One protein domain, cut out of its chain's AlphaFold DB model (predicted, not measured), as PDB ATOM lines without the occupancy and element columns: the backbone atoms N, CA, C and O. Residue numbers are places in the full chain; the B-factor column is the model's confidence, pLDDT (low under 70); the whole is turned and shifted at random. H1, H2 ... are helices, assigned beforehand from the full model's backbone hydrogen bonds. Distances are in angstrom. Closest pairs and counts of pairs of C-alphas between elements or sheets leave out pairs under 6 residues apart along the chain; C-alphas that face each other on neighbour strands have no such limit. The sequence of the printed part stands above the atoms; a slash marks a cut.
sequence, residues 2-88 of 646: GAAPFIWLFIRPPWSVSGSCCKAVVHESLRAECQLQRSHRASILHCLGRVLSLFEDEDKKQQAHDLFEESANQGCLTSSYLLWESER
ATOM      1  N   GLY A   2     -32.538  52.383  -8.531       32.28
ATOM      2  CA  GLY A   2     -31.359  51.782  -7.898       32.28
ATOM      3  C   GLY A   2     -31.359  50.256  -8.022       32.28
ATOM      4  O   GLY A   2     -32.418  49.647  -8.177       32.28
ATOM      5  N   ALA A   3     -30.182  49.636  -7.950       34.75
ATOM      6  CA  ALA A   3     -30.109  48.208  -7.668       34.75
ATOM      7  C   ALA A   3     -30.651  47.956  -6.252       34.75
ATOM      8  O   ALA A   3     -30.384  48.744  -5.341       34.75
ATOM      9  N   ALA A   4     -31.411  46.874  -6.067       44.84
ATOM     10  CA  ALA A   4     -31.784  46.443  -4.727       44.84
ATOM     11  C   ALA A   4     -30.500  46.102  -3.939       44.84
ATOM     12  O   ALA A   4     -29.587  45.519  -4.532       44.84
ATOM     13  N   PRO A   5     -30.399  46.469  -2.646       44.59
ATOM     14  CA  PRO A   5     -29.248  46.135  -1.807       44.59
ATOM     15  C   PRO A   5     -28.972  44.630  -1.839       44.59
ATOM     16  O   PRO A   5     -29.768  43.835  -1.341       44.59
ATOM     17  N   PHE A   6     -27.867  44.226  -2.471       55.72
ATOM     18  CA  PHE A   6     -27.598  42.808  -2.654       55.72
ATOM     19  C   PHE A   6     -27.003  42.173  -1.400       55.72
ATOM     20  O   PHE A   6     -26.090  42.702  -0.764       55.72
ATOM     21  N   ILE A   7     -27.484  40.972  -1.096       53.53
ATOM     22  CA  ILE A   7     -27.043  40.137   0.014       53.53
ATOM     23  C   ILE A   7     -25.725  39.432  -0.371       53.53
ATOM     24  O   ILE A   7     -25.653  38.216  -0.541       53.53
ATOM     25  N   TRP A   8     -24.656  40.224  -0.516       49.72
ATOM     26  CA  TRP A   8     -23.296  39.746  -0.817       49.72
ATOM     27  C   TRP A   8     -22.729  38.808   0.265       49.72
ATOM     28  O   TRP A   8     -21.821  38.036  -0.030       49.72
ATOM     29  N   LEU A   9     -23.245  38.867   1.498       49.72
ATOM     30  CA  LEU A   9     -22.697  38.140   2.649       49.72
ATOM     31  C   LEU A   9     -23.068  36.649   2.704       49.72
ATOM     32  O   LEU A   9     -22.196  35.832   2.979       49.72
ATOM     33  N   PHE A  10     -24.318  36.258   2.427       52.69
ATOM     34  CA  PHE A  10     -24.754  34.857   2.628       52.69
ATOM     35  C   PHE A  10     -24.298  33.897   1.515       52.69
ATOM     36  O   PHE A  10     -24.314  32.676   1.681       52.69
ATOM     37  N   ILE A  11     -23.886  34.447   0.369       52.53
ATOM     38  CA  ILE A  11     -23.535  33.699  -0.849       52.53
ATOM     39  C   ILE A  11     -22.000  33.555  -1.004       52.53
ATOM     40  O   ILE A  11     -21.514  32.988  -1.981       52.53
ATOM     41  N   ARG A  12     -21.217  34.003  -0.009       62.84
ATOM     42  CA  ARG A  12     -19.757  33.825   0.047       62.84
ATOM     43  C   ARG A  12     -19.312  32.712   1.011       62.84
ATOM     44  O   ARG A  12     -19.349  32.897   2.226       62.84
ATOM     45  N   PRO A  13     -18.746  31.626   0.469       52.53
ATOM     46  CA  PRO A  13     -17.523  31.000   0.980       52.53
ATOM     47  C   PRO A  13     -16.324  31.959   0.856       52.53
ATOM     48  O   PRO A  13     -16.433  32.967   0.149       52.53
ATOM     49  N   PRO A  14     -15.166  31.690   1.483       51.66
ATOM     50  CA  PRO A  14     -13.994  32.545   1.323       51.66
ATOM     51  C   PRO A  14     -13.393  32.423  -0.085       51.66
ATOM     52  O   PRO A  14     -12.961  31.362  -0.522       51.66
ATOM     53  N   TRP A  15     -13.315  33.559  -0.779       54.19
ATOM     54  CA  TRP A  15     -12.710  33.693  -2.114       54.19
ATOM     55  C   TRP A  15     -11.209  34.021  -2.074       54.19
ATOM     56  O   TRP A  15     -10.617  34.340  -3.101       54.19
ATOM     57  N   SER A  16     -10.604  34.014  -0.885       58.41
ATOM     58  CA  SER A  16      -9.179  34.276  -0.685       58.41
ATOM     59  C   SER A  16      -8.651  33.437   0.469       58.41
ATOM     60  O   SER A  16      -9.230  33.449   1.556       58.41
ATOM     61  N   VAL A  17      -7.506  32.792   0.245       56.34
ATOM     62  CA  VAL A  17      -6.719  32.109   1.283       56.34
ATOM     63  C   VAL A  17      -6.120  33.075   2.314       56.34
ATOM     64  O   VAL A  17      -5.732  32.643   3.390       56.34
ATOM     65  N   SER A  18      -6.085  34.386   2.034       64.62
ATOM     66  CA  SER A  18      -5.616  35.412   2.984       64.62
ATOM     67  C   SER A  18      -6.692  35.916   3.958       64.62
ATOM     68  O   SER A  18      -6.484  36.922   4.630       64.62
ATOM     69  N   GLY A  19      -7.877  35.296   4.000       61.72
ATOM     70  CA  GLY A  19      -8.974  35.685   4.901       61.72
ATOM     71  C   GLY A  19      -9.697  36.993   4.541       61.72
ATOM     72  O   GLY A  19     -10.831  37.187   4.970       61.72
ATOM     73  N   SER A  20      -9.128  37.838   3.670       57.97
ATOM     74  CA  SER A  20      -9.677  39.139   3.226       57.97
ATOM     75  C   SER A  20     -11.089  39.097   2.616       57.97
ATOM     76  O   SER A  20     -11.715  40.133   2.406       57.97
ATOM     77  N   CYS A  21     -11.591  37.899   2.320       56.66
ATOM     78  CA  CYS A  21     -12.882  37.634   1.697       56.66
ATOM     79  C   CYS A  21     -13.849  36.827   2.588       56.66
ATOM     80  O   CYS A  21     -14.863  36.360   2.063       56.66
ATOM     81  N   CYS A  22     -13.549  36.622   3.880       67.19
ATOM     82  CA  CYS A  22     -14.433  35.913   4.815       67.19
ATOM     83  C   CYS A  22     -15.647  36.768   5.228       67.19
ATOM     84  O   CYS A  22     -15.636  37.996   5.111       67.19
ATOM     85  N   LYS A  23     -16.709  36.121   5.731       71.12
ATOM     86  CA  LYS A  23     -17.988  36.781   6.062       71.12
ATOM     87  C   LYS A  23     -17.810  37.933   7.064       71.12
ATOM     88  O   LYS A  23     -18.371  39.004   6.850       71.12
ATOM     89  N   ALA A  24     -16.990  37.734   8.100       72.56
ATOM     90  CA  ALA A  24     -16.717  38.737   9.131       72.56
ATOM     91  C   ALA A  24     -15.971  39.967   8.580       72.56
ATOM     92  O   ALA A  24     -16.421  41.092   8.777       72.56
ATOM     93  N   VAL A  25     -14.890  39.776   7.813       75.25
ATOM     94  CA  VAL A  25     -14.147  40.893   7.196       75.25
ATOM     95  C   VAL A  25     -15.030  41.670   6.216       75.25
ATOM     96  O   VAL A  25     -14.989  42.899   6.205       75.25
ATOM     97  N   VAL A  26     -15.883  40.990   5.440       74.50
ATOM     98  CA  VAL A  26     -16.852  41.653   4.546       74.50
ATOM     99  C   VAL A  26     -17.909  42.441   5.336       74.50
ATOM    100  O   VAL A  26     -18.266  43.545   4.929       74.50
ATOM    101  N   HIS A  27     -18.381  41.920   6.473       78.25
ATOM    102  CA  HIS A  27     -19.330  42.608   7.354       78.25
ATOM    103  C   HIS A  27     -18.738  43.888   7.956       78.25
ATOM    104  O   HIS A  27     -19.339  44.956   7.839       78.25
ATOM    105  N   GLU A  28     -17.533  43.810   8.524       81.12
ATOM    106  CA  GLU A  28     -16.859  44.976   9.104       81.12
ATOM    107  C   GLU A  28     -16.428  45.987   8.035       81.12
ATOM    108  O   GLU A  28     -16.562  47.191   8.249       81.12
ATOM    109  N   SER A  29     -16.027  45.530   6.841       80.94
ATOM    110  CA  SER A  29     -15.768  46.422   5.701       80.94
ATOM    111  C   SER A  29     -17.024  47.196   5.296       80.94
ATOM    112  O   SER A  29     -16.958  48.402   5.084       80.94
ATOM    113  N   LEU A  30     -18.191  46.542   5.244       80.56
ATOM    114  CA  LEU A  30     -19.463  47.215   4.963       80.56
ATOM    115  C   LEU A  30     -19.882  48.156   6.101       80.56
ATOM    116  O   LEU A  30     -20.371  49.251   5.828       80.56
ATOM    117  N   ARG A  31     -19.647  47.788   7.367       82.44
ATOM    118  CA  ARG A  31     -19.874  48.671   8.523       82.44
ATOM    119  C   ARG A  31     -18.990  49.924   8.467       82.44
ATOM    120  O   ARG A  31     -19.487  51.009   8.759       82.44
ATOM    121  N   ALA A  32     -17.725  49.797   8.062       84.94
ATOM    122  CA  ALA A  32     -16.810  50.923   7.872       84.94
ATOM    123  C   ALA A  32     -17.212  51.799   6.670       84.94
ATOM    124  O   ALA A  32     -17.346  53.014   6.807       84.94
ATOM    125  N   GLU A  33     -17.505  51.195   5.516       82.56
ATOM    126  CA  GLU A  33     -17.945  51.913   4.312       82.56
ATOM    127  C   GLU A  33     -19.246  52.697   4.555       82.56
ATOM    128  O   GLU A  33     -19.392  53.832   4.107       82.56
ATOM    129  N   CYS A  34     -20.160  52.146   5.361       81.81
ATOM    130  CA  CYS A  34     -21.382  52.819   5.800       81.81
ATOM    131  C   CYS A  34     -21.121  54.133   6.563       81.81
ATOM    132  O   CYS A  34     -21.979  55.021   6.568       81.81
ATOM    133  N   GLN A  35     -19.970  54.268   7.230       80.69
ATOM    134  CA  GLN A  35     -19.561  55.487   7.941       80.69
ATOM    135  C   GLN A  35     -18.882  56.501   7.006       80.69
ATOM    136  O   GLN A  35     -19.005  57.705   7.229       80.69
ATOM    137  N   LEU A  36     -18.201  56.021   5.959       77.62
ATOM    138  CA  LEU A  36     -17.414  56.830   5.024       77.62
ATOM    139  C   LEU A  36     -18.257  57.382   3.863       77.62
ATOM    140  O   LEU A  36     -18.241  58.587   3.601       77.62
ATOM    141  N   GLN A  37     -19.024  56.530   3.177       68.69
ATOM    142  CA  GLN A  37     -19.821  56.921   2.015       68.69
ATOM    143  C   GLN A  37     -21.269  57.283   2.363       68.69
ATOM    144  O   GLN A  37     -21.986  56.571   3.063       68.69
ATOM    145  N   ARG A  38     -21.738  58.397   1.783       66.38
ATOM    146  CA  ARG A  38     -23.166  58.774   1.757       66.38
ATOM    147  C   ARG A  38     -23.899  58.153   0.567       66.38
ATOM    148  O   ARG A  38     -25.083  57.836   0.663       66.38
ATOM    149  N   SER A  39     -23.198  57.952  -0.548       66.88
ATOM    150  CA  SER A  39     -23.640  57.112  -1.659       66.88
ATOM    151  C   SER A  39     -23.898  55.692  -1.152       66.88
ATOM    152  O   SER A  39     -23.055  55.096  -0.500       66.88
ATOM    153  N   HIS A  40     -25.083  55.149  -1.436       77.00
ATOM    154  CA  HIS A  40     -25.487  53.784  -1.070       77.00
ATOM    155  C   HIS A  40     -25.576  53.449   0.437       77.00
ATOM    156  O   HIS A  40     -25.917  52.308   0.743       77.00
ATOM    157  N   ARG A  41     -25.402  54.400   1.377       85.56
ATOM    158  CA  ARG A  41     -25.545  54.152   2.834       85.56
ATOM    159  C   ARG A  41     -26.844  53.408   3.177       85.56
ATOM    160  O   ARG A  41     -26.794  52.362   3.813       85.56
ATOM    161  N   ALA A  42     -27.984  53.855   2.646       86.62
ATOM    162  CA  ALA A  42     -29.287  53.198   2.810       86.62
ATOM    163  C   ALA A  42     -29.287  51.714   2.392       86.62
ATOM    164  O   ALA A  42     -29.906  50.875   3.048       86.62
ATOM    165  N   SER A  43     -28.585  51.385   1.303       84.25
ATOM    166  CA  SER A  43     -28.430  50.017   0.803       84.25
ATOM    167  C   SER A  43     -27.509  49.186   1.697       84.25
ATOM    168  O   SER A  43     -27.824  48.036   1.980       84.25
ATOM    169  N   ILE A  44     -26.406  49.764   2.175       85.00
ATOM    170  CA  ILE A  44     -25.457  49.084   3.066       85.00
ATOM    171  C   ILE A  44     -26.121  48.774   4.417       85.00
ATOM    172  O   ILE A  44     -26.044  47.641   4.885       85.00
ATOM    173  N   LEU A  45     -26.861  49.730   4.988       89.25
ATOM    174  CA  LEU A  45     -27.660  49.540   6.205       89.25
ATOM    175  C   LEU A  45     -28.685  48.408   6.055       89.25
ATOM    176  O   LEU A  45     -28.814  47.586   6.956       89.25
ATOM    177  N   HIS A  46     -29.354  48.302   4.898       87.94
ATOM    178  CA  HIS A  46     -30.236  47.166   4.615       87.94
ATOM    179  C   HIS A  46     -29.468  45.837   4.618       87.94
ATOM    180  O   HIS A  46     -29.924  44.874   5.228       87.94
ATOM    181  N   CYS A  47     -28.303  45.764   3.964       83.00
ATOM    182  CA  CYS A  47     -27.478  44.553   3.952       83.00
ATOM    183  C   CYS A  47     -27.043  44.139   5.369       83.00
ATOM    184  O   CYS A  47     -27.147  42.962   5.708       83.00
ATOM    185  N   LEU A  48     -26.602  45.092   6.198       86.06
ATOM    186  CA  LEU A  48     -26.200  44.850   7.588       86.06
ATOM    187  C   LEU A  48     -27.395  44.420   8.457       86.06
ATOM    188  O   LEU A  48     -27.308  43.416   9.161       86.06
ATOM    189  N   GLY A  49     -28.542  45.097   8.336       88.38
ATOM    190  CA  GLY A  49     -29.783  44.704   9.008       88.38
ATOM    191  C   GLY A  49     -30.242  43.301   8.603       88.38
ATOM    192  O   GLY A  49     -30.593  42.497   9.462       88.38
ATOM    193  N   ARG A  50     -30.148  42.936   7.313       85.31
ATOM    194  CA  ARG A  50     -30.445  41.567   6.853       85.31
ATOM    195  C   ARG A  50     -29.526  40.530   7.498       85.31
ATOM    196  O   ARG A  50     -30.038  39.484   7.884       85.31
ATOM    197  N   VAL A  51     -28.227  40.809   7.653       81.38
ATOM    198  CA  VAL A  51     -27.285  39.918   8.366       81.38
ATOM    199  C   VAL A  51     -27.706  39.721   9.816       81.38
ATOM    200  O   VAL A  51     -27.855  38.581  10.245       81.38
ATOM    201  N   LEU A  52     -27.948  40.806  10.553       84.75
ATOM    202  CA  LEU A  52     -28.325  40.708  11.964       84.75
ATOM    203  C   LEU A  52     -29.704  40.048  12.158       84.75
ATOM    204  O   LEU A  52     -29.880  39.294  13.109       84.75
ATOM    205  N   SER A  53     -30.635  40.214  11.208       85.75
ATOM    206  CA  SER A  53     -31.962  39.572  11.235       85.75
ATOM    207  C   SER A  53     -31.970  38.048  11.031       85.75
ATOM    208  O   SER A  53     -33.036  37.449  11.139       85.75
ATOM    209  N   LEU A  54     -30.827  37.421  10.712       79.50
ATOM    210  CA  LEU A  54     -30.709  35.955  10.660       79.50
ATOM    211  C   LEU A  54     -30.268  35.318  11.985       79.50
ATOM    212  O   LEU A  54     -30.307  34.097  12.097       79.50
ATOM    213  N   PHE A  55     -29.834  36.100  12.975       81.19
ATOM    214  CA  PHE A  55     -29.488  35.549  14.282       81.19
ATOM    215  C   PHE A  55     -30.749  35.346  15.130       81.19
ATOM    216  O   PHE A  55     -31.661  36.169  15.112       81.19
ATOM    217  N   GLU A  56     -30.776  34.276  15.924       82.00
ATOM    218  CA  GLU A  56     -31.868  34.004  16.874       82.00
ATOM    219  C   GLU A  56     -31.821  34.908  18.122       82.00
ATOM    220  O   GLU A  56     -32.806  35.039  18.842       82.00
ATOM    221  N   ASP A  57     -30.693  35.576  18.330       90.69
ATOM    222  CA  ASP A  57     -30.402  36.551  19.380       90.69
ATOM    223  C   ASP A  57     -31.267  37.827  19.257       90.69
ATOM    224  O   ASP A  57     -31.264  38.500  18.223       90.69
ATOM    225  N   GLU A  58     -32.010  38.168  20.315       90.62
ATOM    226  CA  GLU A  58     -32.937  39.312  20.325       90.62
ATOM    227  C   GLU A  58     -32.234  40.681  20.296       90.62
ATOM    228  O   GLU A  58     -32.729  41.599  19.640       90.62
ATOM    229  N   ASP A  59     -31.049  40.826  20.899       93.00
ATOM    230  CA  ASP A  59     -30.282  42.080  20.837       93.00
ATOM    231  C   ASP A  59     -29.776  42.337  19.408       93.00
ATOM    232  O   ASP A  59     -29.730  43.482  18.946       93.00
ATOM    233  N   LYS A  60     -29.427  41.277  18.663       88.56
ATOM    234  CA  LYS A  60     -29.098  41.357  17.230       88.56
ATOM    235  C   LYS A  60     -30.339  41.638  16.377       88.56
ATOM    236  O   LYS A  60     -30.239  42.426  15.435       88.56
ATOM    237  N   LYS A  61     -31.512  41.084  16.706       88.25
ATOM    238  CA  LYS A  61     -32.783  41.427  16.030       88.25
ATOM    239  C   LYS A  61     -33.184  42.888  16.258       88.25
ATOM    240  O   LYS A  61     -33.603  43.540  15.305       88.25
ATOM    241  N   GLN A  62     -32.986  43.437  17.459       91.94
ATOM    242  CA  GLN A  62     -33.209  44.864  17.717       91.94
ATOM    243  C   GLN A  62     -32.231  45.733  16.912       91.94
ATOM    244  O   GLN A  62     -32.662  46.633  16.199       91.94
ATOM    245  N   GLN A  63     -30.934  45.402  16.902       92.31
ATOM    246  CA  GLN A  63     -29.961  46.086  16.036       92.31
ATOM    247  C   GLN A  63     -30.332  45.991  14.543       92.31
ATOM    248  O   GLN A  63     -30.124  46.943  13.793       92.31
ATOM    249  N   ALA A  64     -30.901  44.868  14.093       91.00
ATOM    250  CA  ALA A  64     -31.413  44.734  12.732       91.00
ATOM    251  C   ALA A  64     -32.579  45.697  12.458       91.00
ATOM    252  O   ALA A  64     -32.593  46.345  11.411       91.00
ATOM    253  N   HIS A  65     -33.521  45.817  13.399       93.06
ATOM    254  CA  HIS A  65     -34.644  46.754  13.330       93.06
ATOM    255  C   HIS A  65     -34.157  48.207  13.226       93.06
ATOM    256  O   HIS A  65     -34.547  48.917  12.299       93.06
ATOM    257  N   ASP A  66     -33.228  48.618  14.090       94.38
ATOM    258  CA  ASP A  66     -32.652  49.969  14.106       94.38
ATOM    259  C   ASP A  66     -31.940  50.306  12.775       94.38
ATOM    260  O   ASP A  66     -32.098  51.395  12.214       94.38
ATOM    261  N   LEU A  67     -31.201  49.342  12.206       92.88
ATOM    262  CA  LEU A  67     -30.568  49.475  10.888       92.88
ATOM    263  C   LEU A  67     -31.597  49.550   9.748       92.88
ATOM    264  O   LEU A  67     -31.388  50.293   8.781       92.88
ATOM    265  N   PHE A  68     -32.713  48.818   9.837       93.50
ATOM    266  CA  PHE A  68     -33.811  48.945   8.879       93.50
ATOM    267  C   PHE A  68     -34.519  50.299   9.002       93.50
ATOM    268  O   PHE A  68     -34.862  50.866   7.963       93.50
ATOM    269  N   GLU A  69     -34.683  50.859  10.204       94.19
ATOM    270  CA  GLU A  69     -35.208  52.218  10.390       94.19
ATOM    271  C   GLU A  69     -34.283  53.267   9.767       94.19
ATOM    272  O   GLU A  69     -34.744  54.091   8.973       94.19
ATOM    273  N   GLU A  70     -32.974  53.235  10.042       92.88
ATOM    274  CA  GLU A  70     -32.038  54.198   9.444       92.88
ATOM    275  C   GLU A  70     -32.001  54.063   7.905       92.88
ATOM    276  O   GLU A  70     -31.999  55.057   7.175       92.88
ATOM    277  N   SER A  71     -32.066  52.827   7.400       92.19
ATOM    278  CA  SER A  71     -32.170  52.512   5.970       92.19
ATOM    279  C   SER A  71     -33.474  53.032   5.336       92.19
ATOM    280  O   SER A  71     -33.451  53.612   4.244       92.19
ATOM    281  N   ALA A  72     -34.613  52.868   6.014       91.38
ATOM    282  CA  ALA A  72     -35.925  53.336   5.567       91.38
ATOM    283  C   ALA A  72     -36.026  54.870   5.584       91.38
ATOM    284  O   ALA A  72     -36.530  55.457   4.626       91.38
ATOM    285  N   ASN A  73     -35.476  55.523   6.612       91.19
ATOM    286  CA  ASN A  73     -35.393  56.983   6.721       91.19
ATOM    287  C   ASN A  73     -34.542  57.612   5.600       91.19
ATOM    288  O   ASN A  73     -34.810  58.732   5.172       91.19
ATOM    289  N   GLN A  74     -33.569  56.872   5.057       89.31
ATOM    290  CA  GLN A  74     -32.813  57.252   3.855       89.31
ATOM    291  C   GLN A  74     -33.479  56.822   2.529       89.31
ATOM    292  O   GLN A  74     -32.886  56.963   1.459       89.31
ATOM    293  N   GLY A  75     -34.714  56.312   2.569       86.31
ATOM    294  CA  GLY A  75     -35.527  56.005   1.389       86.31
ATOM    295  C   GLY A  75     -35.425  54.574   0.852       86.31
ATOM    296  O   GLY A  75     -35.893  54.320  -0.261       86.31
ATOM    297  N   CYS A  76     -34.847  53.618   1.591       89.06
ATOM    298  CA  CYS A  76     -34.837  52.216   1.167       89.06
ATOM    299  C   CYS A  76     -36.227  51.571   1.315       89.06
ATOM    300  O   CYS A  76     -36.593  51.092   2.390       89.06
ATOM    301  N   LEU A  77     -36.984  51.511   0.213       89.94
ATOM    302  CA  LEU A  77     -38.337  50.933   0.176       89.94
ATOM    303  C   LEU A  77     -38.398  49.490   0.698       89.94
ATOM    304  O   LEU A  77     -39.365  49.132   1.362       89.94
ATOM    305  N   THR A  78     -37.376  48.671   0.429       88.00
ATOM    306  CA  THR A  78     -37.328  47.277   0.894       88.00
ATOM    307  C   THR A  78     -37.218  47.201   2.419       88.00
ATOM    308  O   THR A  78     -37.905  46.394   3.031       88.00
ATOM    309  N   SER A  79     -36.435  48.082   3.055       91.00
ATOM    310  CA  SER A  79     -36.397  48.200   4.522       91.00
ATOM    311  C   SER A  79     -37.723  48.719   5.080       91.00
ATOM    312  O   SER A  79     -38.220  48.181   6.062       91.00
ATOM    313  N   SER A  80     -38.347  49.706   4.420       92.88
ATOM    314  CA  SER A  80     -39.675  50.204   4.816       92.88
ATOM    315  C   SER A  80     -40.759  49.119   4.757       92.88
ATOM    316  O   SER A  80     -41.625  49.076   5.626       92.88
ATOM    317  N   TYR A  81     -40.707  48.235   3.754       92.50
ATOM    318  CA  TYR A  81     -41.614  47.092   3.652       92.50
ATOM    319  C   TYR A  81     -41.345  46.037   4.735       92.50
ATOM    320  O   TYR A  81     -42.297  45.556   5.342       92.50
ATOM    321  N   LEU A  82     -40.077  45.699   5.008       89.81
ATOM    322  CA  LEU A  82     -39.730  44.711   6.038       89.81
ATOM    323  C   LEU A  82     -40.167  45.154   7.440       89.81
ATOM    324  O   LEU A  82     -40.774  44.356   8.146       89.81
ATOM    325  N   LEU A  83     -39.932  46.421   7.806       91.88
ATOM    326  CA  LEU A  83     -40.420  46.996   9.068       91.88
ATOM    327  C   LEU A  83     -41.940  46.844   9.190       91.88
ATOM    328  O   LEU A  83     -42.429  46.297  10.177       91.88
ATOM    329  N   TRP A  84     -42.675  47.239   8.147       92.50
ATOM    330  CA  TRP A  84     -44.127  47.078   8.092       92.50
ATOM    331  C   TRP A  84     -44.564  45.613   8.221       92.50
ATOM    332  O   TRP A  84     -45.539  45.322   8.909       92.50
ATOM    333  N   GLU A  85     -43.849  44.678   7.593       90.19
ATOM    334  CA  GLU A  85     -44.167  43.250   7.648       90.19
ATOM    335  C   GLU A  85     -43.970  42.659   9.055       90.19
ATOM    336  O   GLU A  85     -44.790  41.837   9.474       90.19
ATOM    337  N   SER A  86     -42.967  43.127   9.813       87.31
ATOM    338  CA  SER A  86     -42.805  42.808  11.241       87.31
ATOM    339  C   SER A  86     -43.828  43.510  12.145       87.31
ATOM    340  O   SER A  86     -44.429  42.861  13.003       87.31
ATOM    341  N   GLU A  87     -44.097  44.805  11.938       86.62
ATOM    342  CA  GLU A  87     -45.089  45.571  12.714       86.62
ATOM    343  C   GLU A  87     -46.511  45.002  12.551       86.62
ATOM    344  O   GLU A  87     -47.304  45.032  13.500       86.62
ATOM    345  N   ARG A  88     -46.831  44.457  11.364       83.31
ATOM    346  CA  ARG A  88     -48.178  44.064  10.908       83.31
ATOM    347  C   ARG A  88     -49.001  43.310  11.948       83.31
ATOM    348  O   ARG A  88     -50.175  43.620  12.115       83.31
TER     349      ARG A  88
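This is residues 2 to 88 of the 646 residues of the protein "cyclin-F" of Carlito syrichta (UniProt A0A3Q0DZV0). Three helices, H1, H2 and H3, run back and forth side by side as two successive helical hairpins, and H4, on the side away from H1, makes a V with H3, the two touching through residues 65 to 72 of H3 and 78 to 83 of H4. Before them, a long stretch with no named element, residues 2 to 22, passes by the helices, swings out to Val 17 and folds back to the first residue of H1. The printed part has 87 residues with four named helices, in the order H1, H2, H3, H4, and no named strand; its class is all helix, with 54 residues in the helices. The whole is compact, with a radius of gyration of the C-alphas of 13.2 A, and the C-alphas span 44 by 31 by 20 A.

Go past residues 2 to 22 to H1, residues 23 to 36, and then to H2, residues 41 to 52. The two touch and form a helical hairpin, opposite ways at a shallow tilt of 31 degrees; their closest C-alphas, of Cys 34 and Arg 41, are 5.3 A apart. Next look at H3, residues 58 to 73, which touches H2 and forms a second helical hairpin with it, opposite ways at a shallow tilt of 18 degrees; the closest C-alphas, of Gly 49 and Ala 64, are 4.1 A apart. Last comes H4, residues 77 to 88, which touches H3 at a steep tilt of 49 degrees, opposite ways. H3 touches H4 with residues 65 to 72 alone, and H4 touches H3 with residues 78 to 83 alone; the closest C-alphas, of Ala 72 and Ser 80, are 4.9 A apart. H2 and H4 are close but not clearly touching, with the C-alphas of His 46 and Ser 79 6.2 A apart. H1 is apart from H3 and from H4. Every O i to N i+4 pair is within hydrogen-bond range in H2, H3 and H4; in H1, 9 of 10 are.

Find C-alpha 23 at (-17.988, 36.781, 6.062); from there H1 runs 20.1 A to C-alpha 36. H2 covers 16.5 A from Arg 41 to Leu 52. Look for C-alpha 58 at (-32.937, 39.312, 20.325), where H3, the longest helix by residues, begins its 22.4 A to Asn 73. H4 runs 16.1 A from Leu 77 to C-alpha 88 at (-48.178, 44.064, 10.908).

The two C-alphas farthest apart, of Val 17 and Arg 88, are 44.2 A apart. The printed part has no cut, and the links from H1 to H2, H2 to H3 and H3 to H4 are tight. The mean pLDDT of the printed part is 77.7; look at residues 2 to 22 and 37 to 39 for the values under 70.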